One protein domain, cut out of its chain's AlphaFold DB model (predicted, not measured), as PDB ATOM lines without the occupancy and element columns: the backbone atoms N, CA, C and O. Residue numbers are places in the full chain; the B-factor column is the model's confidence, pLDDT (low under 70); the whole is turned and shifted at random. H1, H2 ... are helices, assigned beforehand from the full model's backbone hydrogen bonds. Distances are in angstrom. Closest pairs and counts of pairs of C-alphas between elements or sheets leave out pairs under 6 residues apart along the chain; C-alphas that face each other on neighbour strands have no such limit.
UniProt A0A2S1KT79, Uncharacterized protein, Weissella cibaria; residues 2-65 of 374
ATOM      1  N   LYS A   2     114.903 141.231 226.689       67.00
ATOM      2  CA  LYS A   2     115.126 142.695 226.605       67.00
ATOM      3  C   LYS A   2     116.486 143.091 226.007       67.00
ATOM      4  O   LYS A   2     116.540 143.920 225.103       67.00
ATOM      5  N   ARG A   3     117.578 142.455 226.454       78.44
ATOM      6  CA  ARG A   3     118.925 142.726 225.932       78.44
ATOM      7  C   ARG A   3     119.058 142.415 224.443       78.44
ATOM      8  O   ARG A   3     119.520 143.268 223.693       78.44
ATOM      9  N   PHE A   4     118.599 141.247 224.000       79.38
ATOM     10  CA  PHE A   4     118.616 140.885 222.583       79.38
ATOM     11  C   PHE A   4     117.819 141.880 221.727       79.38
ATOM     12  O   PHE A   4     118.332 142.374 220.728       79.38
ATOM     13  N   VAL A   5     116.625 142.281 222.177       76.38
ATOM     14  CA  VAL A   5     115.817 143.317 221.506       76.38
ATOM     15  C   VAL A   5     116.577 144.644 221.403       76.38
ATOM     16  O   VAL A   5     116.571 145.272 220.346       76.38
ATOM     17  N   SER A   6     117.294 145.059 222.455       78.38
ATOM     18  CA  SER A   6     118.112 146.282 222.407       78.38
ATOM     19  C   SER A   6     119.242 146.206 221.369       78.38
ATOM     20  O   SER A   6     119.512 147.194 220.691       78.38
ATOM     21  N   ILE A   7     119.851 145.029 221.183       83.75
ATOM     22  CA  ILE A   7     120.895 144.800 220.173       83.75
ATOM     23  C   ILE A   7     120.310 144.922 218.763       83.75
ATOM     24  O   ILE A   7     120.900 145.573 217.901       83.75
ATOM     25  N   VAL A   8     119.119 144.360 218.536       81.94
ATOM     26  CA  VAL A   8     118.417 144.491 217.251       81.94
ATOM     27  C   VAL A   8     118.078 145.958 216.956       81.94
ATOM     28  O   VAL A   8     118.340 146.431 215.851       81.94
ATOM     29  N   ARG A   9     117.594 146.715 217.950       81.62
ATOM     30  CA  ARG A   9     117.313 148.158 217.804       81.62
ATOM     31  C   ARG A   9     118.569 148.979 217.493       81.62
ATOM     32  O   ARG A   9     118.521 149.900 216.676       81.62
ATOM     33  N   LEU A  10     119.713 148.639 218.092       84.06
ATOM     34  CA  LEU A  10     120.995 149.268 217.752       84.06
ATOM     35  C   LEU A  10     121.344 149.050 216.274       84.06
ATOM     36  O   LEU A  10     121.749 149.992 215.599       84.06
ATOM     37  N   TYR A  11     121.129 147.842 215.748       83.81
ATOM     38  CA  TYR A  11     121.377 147.564 214.333       83.81
ATOM     39  C   TYR A  11     120.447 148.383 213.425       83.81
ATOM     40  O   TYR A  11     120.911 149.046 212.499       83.81
ATOM     41  N   GLN A  12     119.146 148.396 213.727       79.56
ATOM     42  CA  GLN A  12     118.139 149.126 212.950       79.56
ATOM     43  C   GLN A  12     118.369 150.640 212.944       79.56
ATOM     44  O   GLN A  12     118.163 151.280 211.922       79.56
ATOM     45  N   SER A  13     118.851 151.219 214.045       80.81
ATOM     46  CA  SER A  13     119.188 152.652 214.138       80.81
ATOM     47  C   SER A  13     120.464 153.048 213.379       80.81
ATOM     48  O   SER A  13     120.871 154.202 213.434       80.81
ATOM     49  N   GLY A  14     121.099 152.115 212.660       81.06
ATOM     50  CA  GLY A  14     122.313 152.372 211.884       81.06
ATOM     51  C   GLY A  14     123.610 152.258 212.689       81.06
ATOM     52  O   GLY A  14     124.690 152.405 212.121       81.06
ATOM     53  N   ASN A  15     123.544 151.909 213.980       86.81
ATOM     54  CA  ASN A  15     124.714 151.696 214.840       86.81
ATOM     55  C   ASN A  15     125.323 150.293 214.632       86.81
ATOM     56  O   ASN A  15     125.464 149.507 215.572       86.81
ATOM     57  N   VAL A  16     125.669 149.963 213.384       88.38
ATOM     58  CA  VAL A  16     126.009 148.601 212.934       88.38
ATOM     59  C   VAL A  16     127.159 147.977 213.726       88.38
ATOM     60  O   VAL A  16     127.026 146.850 214.203       88.38
ATOM     61  N   ASP A  17     128.275 148.684 213.906       92.12
ATOM     62  CA  ASP A  17     129.455 148.122 214.578       92.12
ATOM     63  C   ASP A  17     129.232 147.915 216.078       92.12
ATOM     64  O   ASP A  17     129.685 146.927 216.660       92.12
ATOM     65  N   ALA A  18     128.488 148.822 216.717       91.06
ATOM     66  CA  ALA A  18     128.086 148.662 218.108       91.06
ATOM     67  C   ALA A  18     127.152 147.455 218.275       91.06
ATOM     68  O   ALA A  18     127.347 146.655 219.190       91.06
ATOM     69  N   ALA A  19     126.192 147.289 217.363       88.25
ATOM     70  CA  ALA A  19     125.258 146.173 217.382       88.25
ATOM     71  C   ALA A  19     125.959 144.825 217.153       88.25
ATOM     72  O   ALA A  19     125.688 143.879 217.885       88.25
ATOM     73  N   LYS A  20     126.915 144.748 216.214       92.38
ATOM     74  CA  LYS A  20     127.742 143.548 215.985       92.38
ATOM     75  C   LYS A  20     128.529 143.151 217.230       92.38
ATOM     76  O   LYS A  20     128.369 142.037 217.709       92.38
ATOM     77  N   ARG A  21     129.285 144.082 217.824       93.94
ATOM     78  CA  ARG A  21     130.044 143.809 219.060       93.94
ATOM     79  C   ARG A  21     129.141 143.363 220.209       93.94
ATOM     80  O   ARG A  21     129.490 142.456 220.962       93.94
ATOM     81  N   ALA A  22     127.978 144.000 220.352       92.25
ATOM     82  CA  ALA A  22     127.014 143.635 221.381       92.25
ATOM     83  C   ALA A  22     126.406 142.245 221.130       92.25
ATOM     84  O   ALA A  22     126.241 141.484 222.082       92.25
ATOM     85  N   PHE A  23     126.117 141.902 219.870       92.81
ATOM     86  CA  PHE A  23     125.645 140.577 219.484       92.81
ATOM     87  C   PHE A  23     126.698 139.496 219.732       92.81
ATOM     88  O   PHE A  23     126.366 138.476 220.321       92.81
ATOM     89  N   ASP A  24     127.957 139.717 219.351       93.56
ATOM     90  CA  ASP A  24     129.028 138.733 219.539       93.56
ATOM     91  C   ASP A  24     129.241 138.417 221.026       93.56
ATOM     92  O   ASP A  24     129.331 137.251 221.414       93.56
ATOM     93  N   SER A  25     129.229 139.452 221.874       93.06
ATOM     94  CA  SER A  25     129.283 139.300 223.332       93.06
ATOM     95  C   SER A  25     128.075 138.523 223.873       93.06
ATOM     96  O   SER A  25     128.238 137.531 224.586       93.06
ATOM     97  N   PHE A  26     126.861 138.915 223.468       92.19
ATOM     98  CA  PHE A  26     125.617 138.249 223.856       92.19
ATOM     99  C   PHE A  26     125.582 136.777 223.429       92.19
ATOM    100  O   PHE A  26     125.275 135.908 224.240       92.19
ATOM    101  N   ASN A  27     125.914 136.481 222.173       90.44
ATOM    102  CA  ASN A  27     125.897 135.132 221.620       90.44
ATOM    103  C   ASN A  27     126.992 134.260 222.247       90.44
ATOM    104  O   ASN A  27     126.759 133.086 222.519       90.44
ATOM    105  N   GLY A  28     128.168 134.829 222.531       91.62
ATOM    106  CA  GLY A  28     129.232 134.143 223.261       91.62
ATOM    107  C   GLY A  28     128.797 133.725 224.669       91.62
ATOM    108  O   GLY A  28     128.966 132.563 225.036       91.62
ATOM    109  N   ALA A  29     128.184 134.642 225.423       90.31
ATOM    110  CA  ALA A  29     127.618 134.345 226.740       90.31
ATOM    111  C   ALA A  29     126.472 133.322 226.652       90.31
ATOM    112  O   ALA A  29     126.439 132.348 227.400       90.31
ATOM    113  N   ALA A  30     125.573 133.477 225.676       87.38
ATOM    114  CA  ALA A  30     124.472 132.546 225.452       87.38
ATOM    115  C   ALA A  30     124.957 131.128 225.110       87.38
ATOM    116  O   ALA A  30     124.333 130.164 225.535       87.38
ATOM    117  N   LYS A  31     126.066 130.979 224.375       88.19
ATOM    118  CA  LYS A  31     126.679 129.672 224.093       88.19
ATOM    119  C   LYS A  31     127.257 129.027 225.352       88.19
ATOM    120  O   LYS A  31     127.009 127.849 225.578       88.19
ATOM    121  N   ARG A  32     127.974 129.788 226.187       88.12
ATOM    122  CA  ARG A  32     128.543 129.278 227.452       88.12
ATOM    123  C   ARG A  32     127.476 128.878 228.472       88.12
ATOM    124  O   ARG A  32     127.676 127.917 229.200       88.12
ATOM    125  N   LEU A  33     126.337 129.569 228.474       84.56
ATOM    126  CA  LEU A  33     125.169 129.231 229.297       84.56
ATOM    127  C   LEU A  33     124.234 128.185 228.660       84.56
ATOM    128  O   LEU A  33     123.181 127.896 229.221       84.56
ATOM    129  N   ASP A  34     124.571 127.666 227.476       79.69
ATOM    130  CA  ASP A  34     123.735 126.760 226.678       79.69
ATOM    131  C   ASP A  34     122.308 127.289 226.406       79.69
ATOM    132  O   ASP A  34     121.314 126.574 226.438       79.69
ATOM    133  N   VAL A  35     122.155 128.589 226.143       77.44
ATOM    134  CA  VAL A  35     120.860 129.274 225.921       77.44
ATOM    135  C   VAL A  35     120.745 129.909 224.540       77.44
ATOM    136  O   VAL A  35     119.896 130.762 224.301       77.44
ATOM    137  N   GLN A  36     121.555 129.443 223.591       72.75
ATOM    138  CA  GLN A  36     121.529 129.858 222.181       72.75
ATOM    139  C   GLN A  36     120.177 129.620 221.472       72.75
ATOM    140  O   GLN A  36     119.912 130.204 220.419       72.75
ATOM    141  N   ARG A  37     119.319 128.773 222.060       68.06
ATOM    142  CA  ARG A  37     117.961 128.438 221.614       68.06
ATOM    143  C   ARG A  37     116.990 128.662 222.775       68.06
ATOM    144  O   ARG A  37     116.857 127.801 223.646       68.06
ATOM    145  N   LEU A  38     116.347 129.825 222.813       57.62
ATOM    146  CA  LEU A  38     115.250 130.109 223.742       57.62
ATOM    147  C   LEU A  38     113.926 129.899 223.004       57.62
ATOM    148  O   LEU A  38     113.602 130.652 222.093       57.62
ATOM    149  N   TRP A  39     113.177 128.862 223.372       51.81
ATOM    150  CA  TRP A  39     111.911 128.483 222.739       51.81
ATOM    151  C   TRP A  39     110.813 129.514 223.036       51.81
ATOM    152  O   TRP A  39     110.052 129.372 223.983       51.81
ATOM    153  N   VAL A  40     110.745 130.588 222.250       45.06
ATOM    154  CA  VAL A  40     109.671 131.600 222.345       45.06
ATOM    155  C   VAL A  40     108.531 131.325 221.340       45.06
ATOM    156  O   VAL A  40     107.458 131.900 221.457       45.06
ATOM    157  N   SER A  41     108.707 130.425 220.362       38.00
ATOM    158  CA  SER A  41     107.671 130.057 219.378       38.00
ATOM    159  C   SER A  41     108.055 128.779 218.609       38.00
ATOM    160  O   SER A  41     109.253 128.547 218.424       38.00
ATOM    161  N   PRO A  42     107.095 127.980 218.097       40.50
ATOM    162  CA  PRO A  42     107.355 126.793 217.263       40.50
ATOM    163  C   PRO A  42     108.204 127.033 215.997       40.50
ATOM    164  O   PRO A  42     108.669 126.070 215.398       40.50
ATOM    165  N   ASN A  43     108.456 128.289 215.606       46.16
ATOM    166  CA  ASN A  43     109.263 128.653 214.432       46.16
ATOM    167  C   ASN A  43     110.654 129.229 214.768       46.16
ATOM    168  O   ASN A  43     111.272 129.868 213.910       46.16
ATOM    169  N   LEU A  44     111.144 129.098 216.009       51.59
ATOM    170  CA  LEU A  44     112.352 129.820 216.409       51.59
ATOM    171  C   LEU A  44     113.648 129.225 215.848       51.59
ATOM    172  O   LEU A  44     113.997 128.069 216.078       51.59
ATOM    173  N   LEU A  45     114.393 130.085 215.162       58.94
ATOM    174  CA  LEU A  45     115.782 129.882 214.769       58.94
ATOM    175  C   LEU A  45     116.683 130.261 215.954       58.94
ATOM    176  O   LEU A  45     116.314 131.133 216.741       58.94
ATOM    177  N   ASP A  46     117.865 129.659 216.082       73.94
ATOM    178  CA  ASP A  46     118.849 130.111 217.077       73.94
ATOM    179  C   ASP A  46     119.241 131.594 216.881       73.94
ATOM    180  O   ASP A  46     119.048 132.180 215.806       73.94
ATOM    181  N   PHE A  47     119.779 132.224 217.936       79.19
ATOM    182  CA  PHE A  47     120.127 133.653 217.910       79.19
ATOM    183  C   PHE A  47     121.079 134.016 216.764       79.19
ATOM    184  O   PHE A  47     120.966 135.097 216.185       79.19
ATOM    185  N   GLU A  48     121.993 133.113 216.410       83.25
ATOM    186  CA  GLU A  48     122.951 133.295 215.319       83.25
ATOM    187  C   GLU A  48     122.267 133.316 213.950       83.25
ATOM    188  O   GLU A  48     122.554 134.173 213.112       83.25
ATOM    189  N   THR A  49     121.323 132.413 213.726       80.12
ATOM    190  CA  THR A  49     120.555 132.332 212.489       80.12
ATOM    191  C   THR A  49     119.615 133.524 212.347       80.12
ATOM    192  O   THR A  49     119.510 134.088 211.253       80.12
ATOM    193  N   PHE A  50     118.982 133.969 213.439       78.88
ATOM    194  CA  PHE A  50     118.225 135.223 213.444       78.88
ATOM    195  C   PHE A  50     119.122 136.407 213.069       78.88
ATOM    196  O   PHE A  50     118.778 137.194 212.187       78.88
ATOM    197  N   TRP A  51     120.295 136.514 213.696       84.19
ATOM    198  CA  TRP A  51     121.230 137.608 213.446       84.19
ATOM    199  C   TRP A  51     121.728 137.637 212.002       84.19
ATOM    200  O   TRP A  51     121.680 138.689 211.371       84.19
ATOM    201  N   LYS A  52     122.111 136.485 211.433       85.12
ATOM    202  CA  LYS A  52     122.511 136.363 210.019       85.12
ATOM    203  C   LYS A  52     121.421 136.854 209.064       85.12
ATOM    204  O   LYS A  52     121.729 137.527 208.083       85.12
ATOM    205  N   ARG A  53     120.151 136.558 209.359       79.88
ATOM    206  CA  ARG A  53     119.013 137.065 208.576       79.88
ATOM    207  C   ARG A  53     118.843 138.571 208.739       79.88
ATOM    208  O   ARG A  53     118.708 139.259 207.734       79.88
ATOM    209  N   LEU A  54     118.900 139.086 209.966       80.38
ATOM    210  CA  LEU A  54     118.787 140.521 210.231       80.38
ATOM    211  C   LEU A  54     119.847 141.316 209.456       80.38
ATOM    212  O   LEU A  54     119.505 142.261 208.754       80.38
ATOM    213  N   ILE A  55     121.116 140.897 209.529       83.44
ATOM    214  CA  ILE A  55     122.222 141.624 208.890       83.44
ATOM    215  C   ILE A  55     122.286 141.458 207.365       83.44
ATOM    216  O   ILE A  55     123.076 142.140 206.715       83.44
ATOM    217  N   SER A  56     121.472 140.562 206.791       82.12
ATOM    218  CA  SER A  56     121.308 140.443 205.334       82.12
ATOM    219  C   SER A  56     120.486 141.592 204.736       82.12
ATOM    220  O   SER A  56     120.481 141.787 203.521       82.12
ATOM    221  N   ILE A  57     119.815 142.376 205.586       80.38
ATOM    222  CA  ILE A  57     118.989 143.516 205.199       80.38
ATOM    223  C   ILE A  57     119.698 144.799 205.637       80.38
ATOM    224  O   ILE A  57     120.062 144.960 206.799       80.38
ATOM    225  N   HIS A  58     119.880 145.739 204.705       79.69
ATOM    226  CA  HIS A  58     120.509 147.026 205.011       79.69
ATOM    227  C   HIS A  58     119.682 147.817 206.050       79.69
ATOM    228  O   HIS A  58     118.464 147.913 205.871       79.69
ATOM    229  N   PRO A  59     120.296 148.444 207.079       77.62
ATOM    230  CA  PRO A  59     119.572 149.147 208.145       77.62
ATOM    231  C   PRO A  59     118.552 150.179 207.654       77.62
ATOM    232  O   PRO A  59     117.448 150.240 208.182       77.62
ATOM    233  N   SER A  60     118.866 150.934 206.594       72.62
ATOM    234  CA  SER A  60     117.933 151.924 206.026       72.62
ATOM    235  C   SER A  60     116.628 151.302 205.513       72.62
ATOM    236  O   SER A  60     115.572 151.902 205.643       72.62
ATOM    237  N   LYS A  61     116.680 150.066 204.993       70.19
ATOM    238  CA  LYS A  61     115.492 149.330 204.534       70.19
ATOM    239  C   LYS A  61     114.672 148.771 205.697       70.19
ATOM    240  O   LYS A  61     113.488 148.513 205.530       70.19
ATOM    241  N   LEU A  62     115.299 148.584 206.862       66.44
ATOM    242  CA  LEU A  62     114.634 148.150 208.092       66.44
ATOM    243  C   LEU A  62     113.941 149.306 208.819       66.44
ATOM    244  O   LEU A  62     112.943 149.067 209.489       66.44
ATOM    245  N   GLN A  63     114.456 150.534 208.692       59.47
ATOM    246  CA  GLN A  63     113.831 151.743 209.247       59.47
ATOM    247  C   GLN A  63     112.533 152.114 208.514       59.47
ATOM    248  O   GLN A  63     111.602 152.608 209.140       59.47
ATOM    249  N   GLU A  64     112.458 151.842 207.208       52.50
ATOM    250  CA  GLU A  64     111.248 152.040 206.397       52.50
ATOM    251  C   GLU A  64     110.217 150.914 206.596       52.50
ATOM    252  O   GLU A  64     109.014 151.124 206.439       52.50
ATOM    253  N   SER A  65     110.668 149.712 206.979       47.19
ATOM    254  CA  SER A  65     109.799 148.581 207.300       47.19
ATOM    255  C   SER A  65     109.486 148.542 208.798       47.19
ATOM    256  O   SER A  65     110.116 147.821 209.573       47.19
TER     257      SER A  65
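Overview. This is residues 2 to 65 of the 374 residues of an uncharacterized protein of Weissella cibaria (UniProt A0A2S1KT79). Three helices stand side by side in a loose triangle: the longest, H2, runs one way, and H1 and H3 run back beside it, H1 packed on H2 and H3 less closely placed. The short helix H4 lies across the end of H1, and at the other end of the group a long loop leads from H2 to H3, with residues 39 to 44 sticking out. The printed part has 64 residues, with four named helices in the order H1, H2, H3, H4 and no named strand; the class is all helix. The whole is compact, with a radius of gyration of the C-alphas of 11.9 A and spans of 33 by 26 by 19 A.

Arrangement. H2, residues 16 to 32, is the longest helix. H1, residues 2 to 12, touches it, and the closest C-alphas, those of Tyr 11 and Ala 19, are 5.1 A apart. The two form a helical hairpin, running opposite ways at a shallow tilt of 30 degrees. H3, residues 47 to 55, is close to H2 but not clearly touching it; their closest C-alphas, those of Asn 27 and Phe 47, are 7.0 A apart. H2 and H3 run opposite ways at a shallow tilt of 13 degrees. H1 and H3 are near each other, with 10 pairs of C-alphas within 10 A. H4, residues 59 to 64, touches H1 and is about perpendicular to it, at 86 degrees; their closest C-alphas, those of Gln 12 and Pro 59, are 5.0 A apart. H4 is only just apart from H2, with the closest C-alphas 8.0 A from each other, and it is apart from H3. In H1, H2, H3 and H4 every backbone O i to N i+4 pair is within hydrogen-bond range.

Along the chain. H2 has 17 residues and measures 24.3 A from C-alpha 16 at (126.009, 148.601, 212.934) to C-alpha 32 at (128.543, 129.278, 227.452). H1 has 11 residues and is 15.4 A long, beginning with C-alpha 2 at (115.126, 142.695, 226.605). H3 has 9 residues and is 12.2 A long. H4 has 6 residues and is 9.0 A long, ending with C-alpha 64 at (111.248, 152.040, 206.397).

Size, cuts and confidence. The two C-alphas farthest apart, those of Arg 32 and Glu 64, are 35.5 A from each other. The printed part has no cut. The links from H1 to H2 and from H3 to H4 are tight, while the link from H2 to H3, residues 33 to 46, is long, and its residues 39 to 44 stand free. The mean pLDDT of the printed part is 77.2, and 14 residues are under 70: residue 2, residues 37 to 45 and residues 62 to 65.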